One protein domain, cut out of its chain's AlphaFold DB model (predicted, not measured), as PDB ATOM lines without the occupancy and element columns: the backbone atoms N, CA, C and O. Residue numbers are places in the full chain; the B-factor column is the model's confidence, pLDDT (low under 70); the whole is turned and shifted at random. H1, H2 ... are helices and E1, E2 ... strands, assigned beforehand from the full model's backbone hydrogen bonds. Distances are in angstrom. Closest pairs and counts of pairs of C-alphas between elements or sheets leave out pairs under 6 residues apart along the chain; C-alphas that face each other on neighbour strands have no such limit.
ATOM      1  N   LEU A   9      49.858 -20.946 -27.914       90.62
ATOM      2  CA  LEU A   9      49.915 -20.587 -26.500       90.62
ATOM      3  C   LEU A   9      48.562 -20.886 -25.859       90.62
ATOM      4  O   LEU A   9      47.559 -20.287 -26.241       90.62
ATOM      5  N   ASP A  10      48.534 -21.771 -24.867       93.31
ATOM      6  CA  ASP A  10      47.367 -21.958 -24.005       93.31
ATOM      7  C   ASP A  10      47.768 -21.690 -22.555       93.31
ATOM      8  O   ASP A  10      48.546 -22.434 -21.959       93.31
ATOM      9  N   VAL A  11      47.254 -20.590 -22.010       95.25
ATOM     10  CA  VAL A  11      47.368 -20.232 -20.589       95.25
ATOM     11  C   VAL A  11      45.981 -19.993 -19.992       95.25
ATOM     12  O   VAL A  11      45.814 -19.237 -19.031       95.25
ATOM     13  N   SER A  12      44.960 -20.633 -20.561       97.19
ATOM     14  CA  SER A  12      43.591 -20.545 -20.068       97.19
ATOM     15  C   SER A  12      43.435 -21.182 -18.685       97.19
ATOM     16  O   SER A  12      44.230 -22.032 -18.286       97.19
ATOM     17  N   LYS A  13      42.397 -20.768 -17.944       97.88
ATOM     18  CA  LYS A  13      42.051 -21.314 -16.613       97.88
ATOM     19  C   LYS A  13      43.175 -21.179 -15.578       97.88
ATOM     20  O   LYS A  13      43.369 -22.062 -14.744       97.88
ATOM     21  N   ASN A  14      43.900 -20.068 -15.628       97.50
ATOM     22  CA  ASN A  14      44.889 -19.698 -14.623       97.50
ATOM     23  C   ASN A  14      44.383 -18.505 -13.797       97.50
ATOM     24  O   ASN A  14      43.235 -18.075 -13.909       97.50
ATOM     25  N   ASN A  15      45.248 -17.974 -12.938       97.56
ATOM     26  CA  ASN A  15      44.956 -16.803 -12.116       97.56
ATOM     27  C   ASN A  15      45.685 -15.548 -12.629       97.56
ATOM     28  O   ASN A  15      46.138 -14.723 -11.835       97.56
ATOM     29  N   LEU A  16      45.870 -15.433 -13.949       97.06
ATOM     30  CA  LEU A  16      46.557 -14.293 -14.551       97.06
ATOM     31  C   LEU A  16      45.652 -13.062 -14.524       97.06
ATOM     32  O   LEU A  16      44.504 -13.096 -14.960       97.06
ATOM     33  N   THR A  17      46.186 -11.953 -14.027       96.38
ATOM     34  CA  THR A  17      45.481 -10.668 -14.001       96.38
ATOM     35  C   THR A  17      45.999  -9.711 -15.067       96.38
ATOM     36  O   THR A  17      45.286  -8.794 -15.452       96.38
ATOM     37  N   ASN A  18      47.206  -9.915 -15.590       94.69
ATOM     38  CA  ASN A  18      47.792  -9.067 -16.621       94.69
ATOM     39  C   ASN A  18      48.677  -9.890 -17.562       94.69
ATOM     40  O   ASN A  18      49.182 -10.948 -17.178       94.69
ATOM     41  N   LEU A  19      48.851  -9.405 -18.788       92.81
ATOM     42  CA  LEU A  19      49.684 -10.024 -19.808       92.81
ATOM     43  C   LEU A  19      50.556  -8.941 -20.451       92.81
ATOM     44  O   LEU A  19      50.018  -8.056 -21.120       92.81
ATOM     45  N   PRO A  20      51.886  -8.978 -20.260       91.94
ATOM     46  CA  PRO A  20      52.754  -7.978 -20.854       91.94
ATOM     47  C   PRO A  20      52.802  -8.148 -22.375       91.94
ATOM     48  O   PRO A  20      52.943  -9.263 -22.882       91.94
ATOM     49  N   GLN A  21      52.721  -7.028 -23.096       90.81
ATOM     50  CA  GLN A  21      52.797  -7.005 -24.560       90.81
ATOM     51  C   GLN A  21      54.119  -7.597 -25.069       90.81
ATOM     52  O   GLN A  21      54.140  -8.236 -26.113       90.81
ATOM     53  N   ASP A  22      55.202  -7.462 -24.308       89.94
ATOM     54  CA  ASP A  22      56.535  -7.905 -24.725       89.94
ATOM     55  C   ASP A  22      56.852  -9.357 -24.324       89.94
ATOM     56  O   ASP A  22      57.983  -9.811 -24.489       89.94
ATOM     57  N   LEU A  23      55.874 -10.109 -23.794       88.06
ATOM     58  CA  LEU A  23      56.089 -11.496 -23.357       88.06
ATOM     59  C   LEU A  23      56.546 -12.402 -24.506       88.06
ATOM     60  O   LEU A  23      57.370 -13.293 -24.313       88.06
ATOM     61  N   LEU A  24      55.955 -12.204 -25.683       85.31
ATOM     62  CA  LEU A  24      56.174 -13.013 -26.872       85.31
ATOM     63  C   LEU A  24      56.118 -12.131 -28.121       85.31
ATOM     64  O   LEU A  24      55.375 -11.149 -28.154       85.31
ATOM     65  N   PRO A  25      56.807 -12.519 -29.204       83.75
ATOM     66  CA  PRO A  25      56.545 -11.956 -30.518       83.75
ATOM     67  C   PRO A  25      55.181 -12.465 -31.016       83.75
ATOM     68  O   PRO A  25      55.102 -13.476 -31.711       83.75
ATOM     69  N   TRP A  26      54.086 -11.791 -30.649       79.69
ATOM     70  CA  TRP A  26      52.705 -12.232 -30.930       79.69
ATOM     71  C   TRP A  26      52.425 -12.500 -32.414       79.69
ATOM     72  O   TRP A  26      51.647 -13.390 -32.742       79.69
ATOM     73  N   SER A  27      53.126 -11.810 -33.318       76.25
ATOM     74  CA  SER A  27      53.085 -12.057 -34.766       76.25
ATOM     75  C   SER A  27      53.544 -13.463 -35.179       76.25
ATOM     76  O   SER A  27      53.212 -13.927 -36.268       76.25
ATOM     77  N   SER A  28      54.331 -14.135 -34.339       78.94
ATOM     78  CA  SER A  28      54.871 -15.477 -34.578       78.94
ATOM     79  C   SER A  28      53.961 -16.591 -34.049       78.94
ATOM     80  O   SER A  28      54.166 -17.759 -34.390       78.94
ATOM     81  N   VAL A  29      52.946 -16.262 -33.241       77.19
ATOM     82  CA  VAL A  29      52.014 -17.240 -32.666       77.19
ATOM     83  C   VAL A  29      50.878 -17.498 -33.653       77.19
ATOM     84  O   VAL A  29      49.864 -16.815 -33.647       77.19
ATOM     85  N   SER A  30      51.068 -18.471 -34.547       74.62
ATOM     86  CA  SER A  30      50.168 -18.684 -35.688       74.62
ATOM     87  C   SER A  30      49.122 -19.787 -35.507       74.62
ATOM     88  O   SER A  30      48.281 -19.948 -36.389       74.62
ATOM     89  N   ALA A  31      49.206 -20.598 -34.447       78.00
ATOM     90  CA  ALA A  31      48.301 -21.737 -34.238       78.00
ATOM     91  C   ALA A  31      47.161 -21.452 -33.244       78.00
ATOM     92  O   ALA A  31      46.187 -22.199 -33.213       78.00
ATOM     93  N   GLY A  32      47.253 -20.372 -32.460       85.38
ATOM     94  CA  GLY A  32      46.192 -19.930 -31.550       85.38
ATOM     95  C   GLY A  32      46.718 -19.454 -30.196       85.38
ATOM     96  O   GLY A  32      47.792 -19.864 -29.752       85.38
ATOM     97  N   ILE A  33      45.948 -18.577 -29.550       91.69
ATOM     98  CA  ILE A  33      46.282 -17.961 -28.259       91.69
ATOM     99  C   ILE A  33      45.058 -18.064 -27.339       91.69
ATOM    100  O   ILE A  33      44.136 -17.254 -27.428       91.69
ATOM    101  N   ASN A  34      45.023 -19.072 -26.470       94.81
ATOM    102  CA  ASN A  34      43.922 -19.284 -25.535       94.81
ATOM    103  C   ASN A  34      44.231 -18.636 -24.176       94.81
ATOM    104  O   ASN A  34      45.055 -19.125 -23.405       94.81
ATOM    105  N   LEU A  35      43.556 -17.518 -23.897       96.12
ATOM    106  CA  LEU A  35      43.709 -16.704 -22.678       96.12
ATOM    107  C   LEU A  35      42.464 -16.736 -21.775       96.12
ATOM    108  O   LEU A  35      42.357 -15.979 -20.807       96.12
ATOM    109  N   GLN A  36      41.488 -17.572 -22.121       97.50
ATOM    110  CA  GLN A  36      40.159 -17.563 -21.518       97.50
ATOM    111  C   GLN A  36      40.192 -18.010 -20.051       97.50
ATOM    112  O   GLN A  36      41.116 -18.699 -19.616       97.50
ATOM    113  N   PHE A  37      39.164 -17.643 -19.285       97.75
ATOM    114  CA  PHE A  37      39.021 -18.044 -17.875       97.75
ATOM    115  C   PHE A  37      40.181 -17.607 -16.960       97.75
ATOM    116  O   PHE A  37      40.580 -18.348 -16.068       97.75
ATOM    117  N   ASN A  38      40.710 -16.404 -17.174       98.12
ATOM    118  CA  ASN A  38      41.640 -15.736 -16.264       98.12
ATOM    119  C   ASN A  38      40.982 -14.454 -15.715       98.12
ATOM    120  O   ASN A  38      40.198 -13.824 -16.436       98.12
ATOM    121  N   PRO A  39      41.266 -14.040 -14.469       97.00
ATOM    122  CA  PRO A  39      40.698 -12.835 -13.866       97.00
ATOM    123  C   PRO A  39      41.392 -11.550 -14.356       97.00
ATOM    124  O   PRO A  39      41.945 -10.787 -13.564       97.00
ATOM    125  N   TRP A  40      41.345 -11.281 -15.664       96.75
ATOM    126  CA  TRP A  40      42.038 -10.146 -16.278       96.75
ATOM    127  C   TRP A  40      41.653  -8.805 -15.640       96.75
ATOM    128  O   TRP A  40      40.474  -8.463 -15.520       96.75
ATOM    129  N   HIS A  41      42.662  -8.036 -15.251       93.19
ATOM    130  CA  HIS A  41      42.544  -6.666 -14.789       93.19
ATOM    131  C   HIS A  41      42.560  -5.735 -16.001       93.19
ATOM    132  O   HIS A  41      43.611  -5.344 -16.511       93.19
ATOM    133  N   CYS A  42      41.365  -5.416 -16.484       91.19
ATOM    134  CA  CYS A  42      41.114  -4.586 -17.652       91.19
ATOM    135  C   CYS A  42      41.405  -3.117 -17.354       91.19
ATOM    136  O   CYS A  42      40.507  -2.312 -17.106       91.19
ATOM    137  N   SER A  43      42.698  -2.818 -17.371       88.31
ATOM    138  CA  SER A  43      43.306  -1.511 -17.167       88.31
ATOM    139  C   SER A  43      44.011  -1.028 -18.423       88.31
ATOM    140  O   SER A  43      44.083  -1.745 -19.424       88.31
ATOM    141  N   CYS A  44      44.580   0.175 -18.365       89.88
ATOM    142  CA  CYS A  44      45.302   0.731 -19.501       89.88
ATOM    143  C   CYS A  44      46.465  -0.162 -19.971       89.88
ATOM    144  O   CYS A  44      46.733  -0.223 -21.172       89.88
ATOM    145  N   ASP A  45      47.072  -0.936 -19.067       90.50
ATOM    146  CA  ASP A  45      48.112  -1.921 -19.393       90.50
ATOM    147  C   ASP A  45      47.590  -3.049 -20.290       90.50
ATOM    148  O   ASP A  45      48.353  -3.647 -21.039       90.50
ATOM    149  N   LEU A  46      46.285  -3.320 -20.254       92.44
ATOM    150  CA  LEU A  46      45.623  -4.344 -21.058       92.44
ATOM    151  C   LEU A  46      45.079  -3.799 -22.390       92.44
ATOM    152  O   LEU A  46      44.533  -4.554 -23.195       92.44
ATOM    153  N   GLN A  47      45.221  -2.494 -22.656       91.62
ATOM    154  CA  GLN A  47      44.692  -1.859 -23.868       91.62
ATOM    155  C   GLN A  47      45.276  -2.470 -25.148       91.62
ATOM    156  O   GLN A  47      44.559  -2.618 -26.135       91.62
ATOM    157  N   TRP A  48      46.544  -2.888 -25.127       92.44
ATOM    158  CA  TRP A  48      47.179  -3.517 -26.286       92.44
ATOM    159  C   TRP A  48      46.453  -4.801 -26.722       92.44
ATOM    160  O   TRP A  48      46.403  -5.100 -27.916       92.44
ATOM    161  N   MET A  49      45.844  -5.544 -25.785       93.12
ATOM    162  CA  MET A  49      45.071  -6.739 -26.128       93.12
ATOM    163  C   MET A  49      43.859  -6.362 -26.979       93.12
ATOM    164  O   MET A  49      43.549  -7.056 -27.943       93.12
ATOM    165  N   VAL A  50      43.201  -5.245 -26.663       92.25
ATOM    166  CA  VAL A  50      42.069  -4.727 -27.443       92.25
ATOM    167  C   VAL A  50      42.523  -4.210 -28.806       92.25
ATOM    168  O   VAL A  50      41.869  -4.496 -29.805       92.25
ATOM    169  N   ASP A  51      43.650  -3.504 -28.851       90.81
ATOM    170  CA  ASP A  51      44.133  -2.836 -30.064       90.81
ATOM    171  C   ASP A  51      44.787  -3.798 -31.066       90.81
ATOM    172  O   ASP A  51      44.770  -3.539 -32.268       90.81
ATOM    173  N   GLN A  52      45.387  -4.893 -30.592       90.12
ATOM    174  CA  GLN A  52      46.209  -5.780 -31.424       90.12
ATOM    175  C   GLN A  52      45.739  -7.233 -31.374       90.12
ATOM    176  O   GLN A  52      45.426  -7.824 -32.410       90.12
ATOM    177  N   LEU A  53      45.666  -7.818 -30.176       90.75
ATOM    178  CA  LEU A  53      45.423  -9.253 -30.021       90.75
ATOM    179  C   LEU A  53      44.005  -9.656 -30.441       90.75
ATOM    180  O   LEU A  53      43.826 -10.638 -31.157       90.75
ATOM    181  N   ILE A  54      42.993  -8.903 -30.015       92.31
ATOM    182  CA  ILE A  54      41.597  -9.184 -30.357       92.31
ATOM    183  C   ILE A  54      41.369  -9.064 -31.866       92.31
ATOM    184  O   ILE A  54      40.848 -10.025 -32.430       92.31
ATOM    185  N   PRO A  55      41.771  -7.972 -32.553       90.94
ATOM    186  CA  PRO A  55      41.702  -7.909 -34.008       90.94
ATOM    187  C   PRO A  55      42.387  -9.085 -34.691       90.94
ATOM    188  O   PRO A  55      41.843  -9.635 -35.647       90.94
ATOM    189  N   TYR A  56      43.551  -9.507 -34.198       88.88
ATOM    190  CA  TYR A  56      44.250 -10.662 -34.746       88.88
ATOM    191  C   TYR A  56      43.425 -11.953 -34.614       88.88
ATOM    192  O   TYR A  56      43.202 -12.649 -35.606       88.88
ATOM    193  N   LEU A  57      42.919 -12.260 -33.416       89.62
ATOM    194  CA  LEU A  57      42.124 -13.467 -33.155       89.62
ATOM    195  C   LEU A  57      40.753 -13.447 -33.840       89.62
ATOM    196  O   LEU A  57      40.250 -14.494 -34.238       89.62
ATOM    197  N   TYR A  58      40.155 -12.265 -33.989       89.44
ATOM    198  CA  TYR A  58      38.862 -12.084 -34.645       89.44
ATOM    199  C   TYR A  58      38.953 -12.275 -36.163       89.44
ATOM    200  O   TYR A  58      38.061 -12.867 -36.762       89.44
ATOM    201  N   ASN A  59      40.023 -11.770 -36.788       87.62
ATOM    202  CA  ASN A  59      40.225 -11.848 -38.240       87.62
ATOM    203  C   ASN A  59      40.910 -13.147 -38.691       87.62
ATOM    204  O   ASN A  59      40.942 -13.457 -39.881       87.62
ATOM    205  N   THR A  60      41.461 -13.917 -37.756       81.69
ATOM    206  CA  THR A  60      41.832 -15.316 -37.984       81.69
ATOM    207  C   THR A  60      40.628 -16.201 -37.660       81.69
ATOM    208  O   THR A  60      39.731 -15.784 -36.936       81.69
ATOM    209  N   ASN A  61      40.558 -17.432 -38.181       82.06
ATOM    210  CA  ASN A  61      39.473 -18.394 -37.888       82.06
ATOM    211  C   ASN A  61      39.516 -18.908 -36.422       82.06
ATOM    212  O   ASN A  61      39.406 -20.102 -36.161       82.06
ATOM    213  N   SER A  62      39.764 -18.012 -35.470       88.06
ATOM    214  CA  SER A  62      40.062 -18.228 -34.056       88.06
ATOM    215  C   SER A  62      39.172 -17.373 -33.149       88.06
ATOM    216  O   SER A  62      39.473 -17.197 -31.972       88.06
ATOM    217  N   SER A  63      38.046 -16.874 -33.667       89.06
ATOM    218  CA  SER A  63      37.082 -16.075 -32.903       89.06
ATOM    219  C   SER A  63      36.528 -16.806 -31.673       89.06
ATOM    220  O   SER A  63      36.233 -16.158 -30.675       89.06
ATOM    221  N   TYR A  64      36.487 -18.145 -31.695       92.31
ATOM    222  CA  TYR A  64      36.112 -18.988 -30.551       92.31
ATOM    223  C   TYR A  64      37.038 -18.825 -29.328       92.31
ATOM    224  O   TYR A  64      36.661 -19.168 -28.212       92.31
ATOM    225  N   LEU A  65      38.254 -18.290 -29.502       93.69
ATOM    226  CA  LEU A  65      39.176 -17.985 -28.398       93.69
ATOM    227  C   LEU A  65      38.808 -16.691 -27.649       93.69
ATOM    228  O   LEU A  65      39.454 -16.346 -26.657       93.69
ATOM    229  N   LEU A  66      37.790 -15.967 -28.121       94.12
ATOM    230  CA  LEU A  66      37.322 -14.707 -27.547       94.12
ATOM    231  C   LEU A  66      36.031 -14.852 -26.728       94.12
ATOM    232  O   LEU A  66      35.645 -13.894 -26.052       94.12
ATOM    233  N   ASP A  67      35.362 -16.008 -26.774       94.00
ATOM    234  CA  ASP A  67      34.027 -16.202 -26.195       94.00
ATOM    235  C   ASP A  67      34.007 -15.977 -24.675       94.00
ATOM    236  O   ASP A  67      33.118 -15.289 -24.154       94.00
ATOM    237  N   ASP A  68      35.040 -16.465 -23.987       96.12
ATOM    238  CA  ASP A  68      35.236 -16.342 -22.540       96.12
ATOM    239  C   ASP A  68      36.500 -15.569 -22.153       96.12
ATOM    240  O   ASP A  68      36.981 -15.630 -21.014       96.12
ATOM    241  N   LEU A  69      37.013 -14.761 -23.082       96.38
ATOM    242  CA  LEU A  69      38.015 -13.751 -22.775       96.38
ATOM    243  C   LEU A  69      37.324 -12.532 -22.147       96.38
ATOM    244  O   LEU A  69      36.805 -11.657 -22.844       96.38
ATOM    245  N   ARG A  70      37.272 -12.504 -20.812       95.75
ATOM    246  CA  ARG A  70      36.499 -11.533 -20.020       95.75
ATOM    247  C   ARG A  70      37.354 -10.813 -18.988       95.75
ATOM    248  O   ARG A  70      38.324 -11.369 -18.488       95.75
ATOM    249  N   CYS A  71      36.934  -9.612 -18.615       93.38
ATOM    250  CA  CYS A  71      37.523  -8.896 -17.491       93.38
ATOM    251  C   CYS A  71      37.080  -9.523 -16.160       93.38
ATOM    252  O   CYS A  71      35.888  -9.765 -15.939       93.38
ATOM    253  N   GLY A  72      38.033  -9.754 -15.260       93.19
ATOM    254  CA  GLY A  72      37.785 -10.077 -13.853       93.19
ATOM    255  C   GLY A  72      37.745  -8.837 -12.956       93.19
ATOM    256  O   GLY A  72      37.114  -8.861 -11.905       93.19
ATOM    257  N   SER A  73      38.391  -7.746 -13.371       89.44
ATOM    258  CA  SER A  73      38.396  -6.453 -12.675       89.44
ATOM    259  C   SER A  73      38.720  -5.308 -13.656       89.44
ATOM    260  O   SER A  73      39.178  -5.598 -14.763       89.44
ATOM    261  N   PRO A  74      38.494  -4.026 -13.302       86.25
ATOM    262  CA  PRO A  74      37.749  -3.544 -12.128       86.25
ATOM    263  C   PRO A  74      36.272  -3.968 -12.168       86.25
ATOM    264  O   PRO A  74      35.800  -4.478 -13.188       86.25
ATOM    265  N   ARG A  75      35.528  -3.763 -11.072       82.06
ATOM    266  CA  ARG A  75      34.113  -4.171 -10.964       82.06
ATOM    267  C   ARG A  75      33.266  -3.618 -12.104       82.06
ATOM    268  O   ARG A  75      32.397  -4.314 -12.622       82.06
ATOM    269  N   ALA A  76      33.572  -2.398 -12.542       77.94
ATOM    270  CA  ALA A  76      32.911  -1.749 -13.665       77.94
ATOM    271  C   ALA A  76      32.930  -2.583 -14.958       77.94
ATOM    272  O   ALA A  76      31.962  -2.527 -15.713       77.94
ATOM    273  N   TYR A  77      33.990  -3.361 -15.203       84.12
ATOM    274  CA  TYR A  77      34.138  -4.201 -16.395       84.12
ATOM    275  C   TYR A  77      33.944  -5.690 -16.134       84.12
ATOM    276  O   TYR A  77      33.991  -6.482 -17.072       84.12
ATOM    277  N   GLN A  78      33.711  -6.085 -14.888       86.56
ATOM    278  CA  GLN A  78      33.632  -7.484 -14.504       86.56
ATOM    279  C   GLN A  78      32.615  -8.250 -15.368       86.56
ATOM    280  O   GLN A  78      31.493  -7.798 -15.603       86.56
ATOM    281  N   HIS A  79      33.031  -9.420 -15.859       89.81
ATOM    282  CA  HIS A  79      32.279 -10.320 -16.746       89.81
ATOM    283  C   HIS A  79      32.026  -9.823 -18.179       89.81
ATOM    284  O   HIS A  79      31.542 -10.608 -19.010       89.81
ATOM    285  N   LEU A  80      32.387  -8.582 -18.512       89.00
ATOM    286  CA  LEU A  80      32.327  -8.096 -19.887       89.00
ATOM    287  C   LEU A  80      33.396  -8.790 -20.737       89.00
ATOM    288  O   LEU A  80      34.539  -8.974 -20.315       89.00
ATOM    289  N   ARG A  81      33.004  -9.191 -21.949       92.44
ATOM    290  CA  ARG A  81      33.908  -9.823 -22.917       92.44
ATOM    291  C   ARG A  81      34.795  -8.768 -23.552       92.44
ATOM    292  O   ARG A  81      34.276  -7.762 -24.025       92.44
ATOM    293  N   LEU A  82      36.092  -9.033 -23.658       91.94
ATOM    294  CA  LEU A  82      37.039  -8.099 -24.261       91.94
ATOM    295  C   LEU A  82      36.708  -7.804 -25.739       91.94
ATOM    296  O   LEU A  82      36.875  -6.675 -26.194       91.94
ATOM    297  N   VAL A  83      36.159  -8.777 -26.481       91.38
ATOM    298  CA  VAL A  83      35.744  -8.590 -27.889       91.38
ATOM    299  C   VAL A  83      34.659  -7.526 -28.069       91.38
ATOM    300  O   VAL A  83      34.489  -6.997 -29.162       91.38
ATOM    301  N   HIS A  84      33.946  -7.161 -27.001       87.38
ATOM    302  CA  HIS A  84      32.995  -6.055 -27.026       87.38
ATOM    303  C   HIS A  84      33.634  -4.753 -27.527       87.38
ATOM    304  O   HIS A  84      32.987  -3.995 -28.246       87.38
ATOM    305  N   TRP A  85      34.909  -4.532 -27.192       87.88
ATOM    306  CA  TRP A  85      35.665  -3.342 -27.577       87.88
ATOM    307  C   TRP A  85      36.408  -3.471 -28.910       87.88
ATOM    308  O   TRP A  85      37.182  -2.590 -29.276       87.88
ATOM    309  N   TYR A  86      36.153  -4.534 -29.677       86.75
ATOM    310  CA  TYR A  86      36.682  -4.655 -31.029       86.75
ATOM    311  C   TYR A  86      36.159  -3.520 -31.928       86.75
ATOM    312  O   TYR A  86      34.955  -3.254 -31.978       86.75
ATOM    313  N   ASN A  87      37.064  -2.856 -32.656       82.44
ATOM    314  CA  ASN A  87      36.783  -1.689 -33.506       82.44
ATOM    315  C   ASN A  87      36.164  -0.480 -32.777       82.44
ATOM    316  O   ASN A  87      35.486   0.338 -33.413       82.44
ATOM    317  N   TRP A  88      36.366  -0.350 -31.465       81.62
ATOM    318  CA  TRP A  88      36.010   0.870 -30.739       81.62
ATOM    319  C   TRP A  88      36.971   2.011 -31.102       81.62
ATOM    320  O   TRP A  88      38.160   1.781 -31.299       81.62
ATOM    321  N   THR A  89      36.462   3.239 -31.217       72.94
ATOM    322  CA  THR A  89      37.264   4.419 -31.603       72.94
ATOM    323  C   THR A  89      38.085   4.997 -30.452       72.94
ATOM    324  O   THR A  89      39.109   5.631 -30.685       72.94
ATOM    325  N   ASP A  90      37.646   4.764 -29.218       79.94
ATOM    326  CA  ASP A  90      38.324   5.205 -28.004       79.94
ATOM    327  C   ASP A  90      39.165   4.078 -27.405       79.94
ATOM    328  O   ASP A  90      38.825   2.897 -27.512       79.94
ATOM    329  N   ARG A  91      40.227   4.449 -26.677       84.38
ATOM    330  CA  ARG A  91      41.021   3.507 -25.875       84.38
ATOM    331  C   ARG A  91      40.199   3.032 -24.678       84.38
ATOM    332  O   ARG A  91      40.322   3.598 -23.599       84.38
ATOM    333  N   ALA A  92      39.332   2.040 -24.868       82.62
ATOM    334  CA  ALA A  92      38.344   1.600 -23.882       82.62
ATOM    335  C   ALA A  92      38.916   1.407 -22.464       82.62
ATOM    336  O   ALA A  92      38.347   1.932 -21.506       82.62
ATOM    337  N   MET A  93      40.077   0.759 -22.352       86.25
ATOM    338  CA  MET A  93      40.754   0.440 -21.089       86.25
ATOM    339  C   MET A  93      41.584   1.598 -20.520       86.25
ATOM    340  O   MET A  93      41.987   1.558 -19.363       86.25
ATOM    341  N   CYS A  94      41.841   2.640 -21.314       82.44
ATOM    342  CA  CYS A  94      42.528   3.865 -20.892       82.44
ATOM    343  C   CYS A  94      41.603   5.096 -20.902       82.44
ATOM    344  O   CYS A  94      42.070   6.222 -20.736       82.44
ATOM    345  N   SER A  95      40.309   4.912 -21.173       73.88
ATOM    346  CA  SER A  95      39.373   6.011 -21.393       73.88
ATOM    347  C   SER A  95      39.008   6.695 -20.079       73.88
ATOM    348  O   SER A  95      39.170   6.146 -18.990       73.88
ATOM    349  N   ASN A  96      38.410   7.883 -20.163       62.00
ATOM    350  CA  ASN A  96      37.893   8.560 -18.975       62.00
ATOM    351  C   ASN A  96      36.778   7.747 -18.272       62.00
ATOM    352  O   ASN A  96      36.518   7.949 -17.089       62.00
ATOM    353  N   GLY A  97      36.145   6.800 -18.981       59.78
ATOM    354  CA  GLY A  97      35.225   5.812 -18.409       59.78
ATOM    355  C   GLY A  97      35.921   4.708 -17.602       59.78
ATOM    356  O   GLY A  97      35.304   4.165 -16.698       59.78
ATOM    357  N   TYR A  98      37.198   4.417 -17.868       58.03
ATOM    358  CA  TYR A  98      38.054   3.625 -16.977       58.03
ATOM    359  C   TYR A  98      38.552   4.474 -15.795       58.03
ATOM    360  O   TYR A  98      38.512   4.037 -14.652       58.03
ATOM    361  N   LEU A  99      38.959   5.726 -16.039       53.34
ATOM    362  CA  LEU A  99      39.493   6.615 -14.993       53.34
ATOM    363  C   LEU A  99      38.454   7.017 -13.949       53.34
ATOM    364  O   LEU A  99      38.752   7.068 -12.757       53.34
ATOM    365  N   ARG A 100      37.214   7.273 -14.376       53.03
ATOM    366  CA  ARG A 100      36.120   7.492 -13.434       53.03
ATOM    367  C   ARG A 100      35.922   6.222 -12.569       53.03
ATOM    368  O   ARG A 100      35.475   6.361 -11.442       53.03
ATOM    369  N   ALA A 101      36.272   5.024 -13.070       53.31
ATOM    370  CA  ALA A 101      36.045   3.720 -12.431       53.31
ATOM    371  C   ALA A 101      37.167   3.402 -11.446       53.31
ATOM    372  O   ALA A 101      37.307   2.264 -11.004       53.31
ATOM    373  N   GLY A 102      37.982   4.421 -11.155       43.06
ATOM    374  CA  GLY A 102      39.102   4.393 -10.249       43.06
ATOM    375  C   GLY A 102      38.733   3.931  -8.835       43.06
ATOM    376  O   GLY A 102      37.596   3.556  -8.555       43.06
ATOM    377  N   PRO A 103      39.708   3.987  -7.916       47.41
ATOM    378  CA  PRO A 103      39.911   3.068  -6.784       47.41
ATOM    379  C   PRO A 103      38.779   2.951  -5.746       47.41
ATOM    380  O   PRO A 103      38.896   2.167  -4.809       47.41
ATOM    381  N   HIS A 104      37.694   3.711  -5.898       50.06
ATOM    382  CA  HIS A 104      36.525   3.716  -5.023       50.06
ATOM    383  C   HIS A 104      35.270   3.040  -5.606       50.06
ATOM    384  O   HIS A 104      34.268   2.974  -4.903       50.06
ATOM    385  N   ASP A 105      35.317   2.495  -6.828       56.75
ATOM    386  CA  ASP A 105      34.421   1.416  -7.295       56.75
ATOM    387  C   ASP A 105      32.904   1.701  -7.150       56.75
ATOM    388  O   ASP A 105      32.089   0.822  -6.853       56.75
ATOM    389  N   THR A 106      32.502   2.963  -7.349       57.44
ATOM    390  CA  THR A 106      31.123   3.425  -7.130       57.44
ATOM    391  C   THR A 106      30.251   3.353  -8.375       57.44
ATOM    392  O   THR A 106      29.214   3.998  -8.419       57.44
ATOM    393  N   TYR A 107      30.601   2.606  -9.415       60.19
ATOM    394  CA  TYR A 107      29.688   2.467 -10.546       60.19
ATOM    395  C   TYR A 107      29.946   1.221 -11.377       60.19
ATOM    396  O   TYR A 107      31.015   0.614 -11.341       60.19
ATOM    397  N   ILE A 108      28.948   0.870 -12.179       64.12
ATOM    398  CA  ILE A 108      28.984  -0.247 -13.117       64.12
ATOM    399  C   ILE A 108      28.881   0.272 -14.549       64.12
ATOM    400  O   ILE A 108      28.119   1.202 -14.824       64.12
ATOM    401  N   VAL A 109      29.622  -0.342 -15.473       68.81
ATOM    402  CA  VAL A 109      29.442  -0.101 -16.906       68.81
ATOM    403  C   VAL A 109      28.515  -1.177 -17.449       68.81
ATOM    404  O   VAL A 109      28.839  -2.363 -17.437       68.81
ATOM    405  N   ARG A 110      27.334  -0.771 -17.924       65.12
ATOM    406  CA  ARG A 110      26.419  -1.666 -18.640       65.12
ATOM    407  C   ARG A 110      26.451  -1.356 -20.125       65.12
ATOM    408  O   ARG A 110      26.295  -0.209 -20.544       65.12
ATOM    409  N   VAL A 111      26.594  -2.417 -20.905       64.88
ATOM    410  CA  VAL A 111      26.455  -2.394 -22.359       64.88
ATOM    411  C   VAL A 111      24.968  -2.389 -22.692       64.88
ATOM    412  O   VAL A 111      24.270  -3.345 -22.358       64.88
ATOM    413  N   ILE A 112      24.476  -1.316 -23.311       58.91
ATOM    414  CA  ILE A 112      23.042  -1.173 -23.630       58.91
ATOM    415  C   ILE A 112      22.771  -1.420 -25.116       58.91
ATOM    416  O   ILE A 112      21.747  -2.007 -25.463       58.91
ATOM    417  N   ARG A 113      23.708  -1.036 -25.994       56.78
ATOM    418  CA  ARG A 113      23.730  -1.358 -27.432       56.78
ATOM    419  C   ARG A 113      25.169  -1.461 -27.936       56.78
ATOM    420  O   ARG A 113      26.090  -1.035 -27.246       56.78
ATOM    421  N   HIS A 114      25.364  -2.035 -29.129       52.25
ATOM    422  CA  HIS A 114      26.674  -2.118 -29.783       52.25
ATOM    423  C   HIS A 114      27.349  -0.738 -29.791       52.25
ATOM    424  O   HIS A 114      26.943   0.124 -30.564       52.25
ATOM    425  N   ARG A 115      28.403  -0.591 -28.971       55.44
ATOM    426  CA  ARG A 115      29.243   0.610 -28.778       55.44
ATOM    427  C   ARG A 115      28.762   1.655 -27.761       55.44
ATOM    428  O   ARG A 115      29.482   2.623 -27.538       55.44
ATOM    429  N   ASP A 116      27.642   1.429 -27.073       57.28
ATOM    430  CA  ASP A 116      27.139   2.343 -26.041       57.28
ATOM    431  C   ASP A 116      27.269   1.738 -24.639       57.28
ATOM    432  O   ASP A 116      26.581   0.778 -24.265       57.28
ATOM    433  N   CYS A 117      28.150   2.345 -23.846       61.62
ATOM    434  CA  CYS A 117      28.329   2.061 -22.428       61.62
ATOM    435  C   CYS A 117      27.628   3.143 -21.602       61.62
ATOM    436  O   CYS A 117      27.997   4.314 -21.696       61.62
ATOM    437  N   LEU A 118      26.676   2.763 -20.747       62.41
ATOM    438  CA  LEU A 118      26.199   3.662 -19.695       62.41
ATOM    439  C   LEU A 118      26.883   3.330 -18.374       62.41
ATOM    440  O   LEU A 118      26.981   2.168 -17.970       62.41
ATOM    441  N   VAL A 119      27.341   4.387 -17.710       63.44
ATOM    442  CA  VAL A 119      27.879   4.346 -16.354       63.44
ATOM    443  C   VAL A 119      26.714   4.539 -15.389       63.44
ATOM    444  O   VAL A 119      26.040   5.568 -15.440       63.44
ATOM    445  N   PHE A 120      26.475   3.566 -14.515       55.84
ATOM    446  CA  PHE A 120      25.422   3.632 -13.502       55.84
ATOM    447  C   PHE A 120      26.025   3.646 -12.095       55.84
ATOM    448  O   PHE A 120      26.887   2.809 -11.829       55.84
ATOM    449  N   PRO A 121      25.564   4.517 -11.176       57.72
ATOM    450  CA  PRO A 121      25.937   4.429  -9.761       57.72
ATOM    451  C   PRO A 121      25.499   3.075  -9.162       57.72
ATOM    452  O   PRO A 121      24.636   2.405  -9.743       57.72
TER     453      PRO A 121
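What this domain is: This is residues 9 to 121 of the 124 residues of the protein "LRRCT domain-containing protein" of Chilo suppressalis (UniProt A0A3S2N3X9). Amid little regular structure, loops gather about helix H1, with short H2 and H3 packed on it and the E3-E4 hairpin at one end. Of 113 printed residues, 45 lie in four named helices and four named strands, class mixed. It is compact, radius of gyration of the C-alphas 13.7 A, spanning 42 by 27 by 21 A.

Where its parts are: Find E1, residues 32 to 34, from C-alpha 32 at (46.192, -19.930, -31.550). H1, 44 to 59, runs 23.1 A. Then come H2, 63 to 66, E2, 71 to 73, H3, 82 to 85, H4, 96 to 99, E3, 108 to 113, and E4, 116 to 120, its last C-alpha at (25.422, 3.632, -13.502).

How they stand to each other: H1 touches H3 with residues 50 to 54 alone; C-alphas 54 and 83 are closest, 6.4 A. E3 and E4 are an antiparallel hairpin, with N 110 and O 118 at 3.0 A. H1 has 7 of 12 O i to N i+4 pairs within hydrogen-bond range.

The domain as a whole: The printed part has no cut; pLDDT is under 70 for residues 96 to 121.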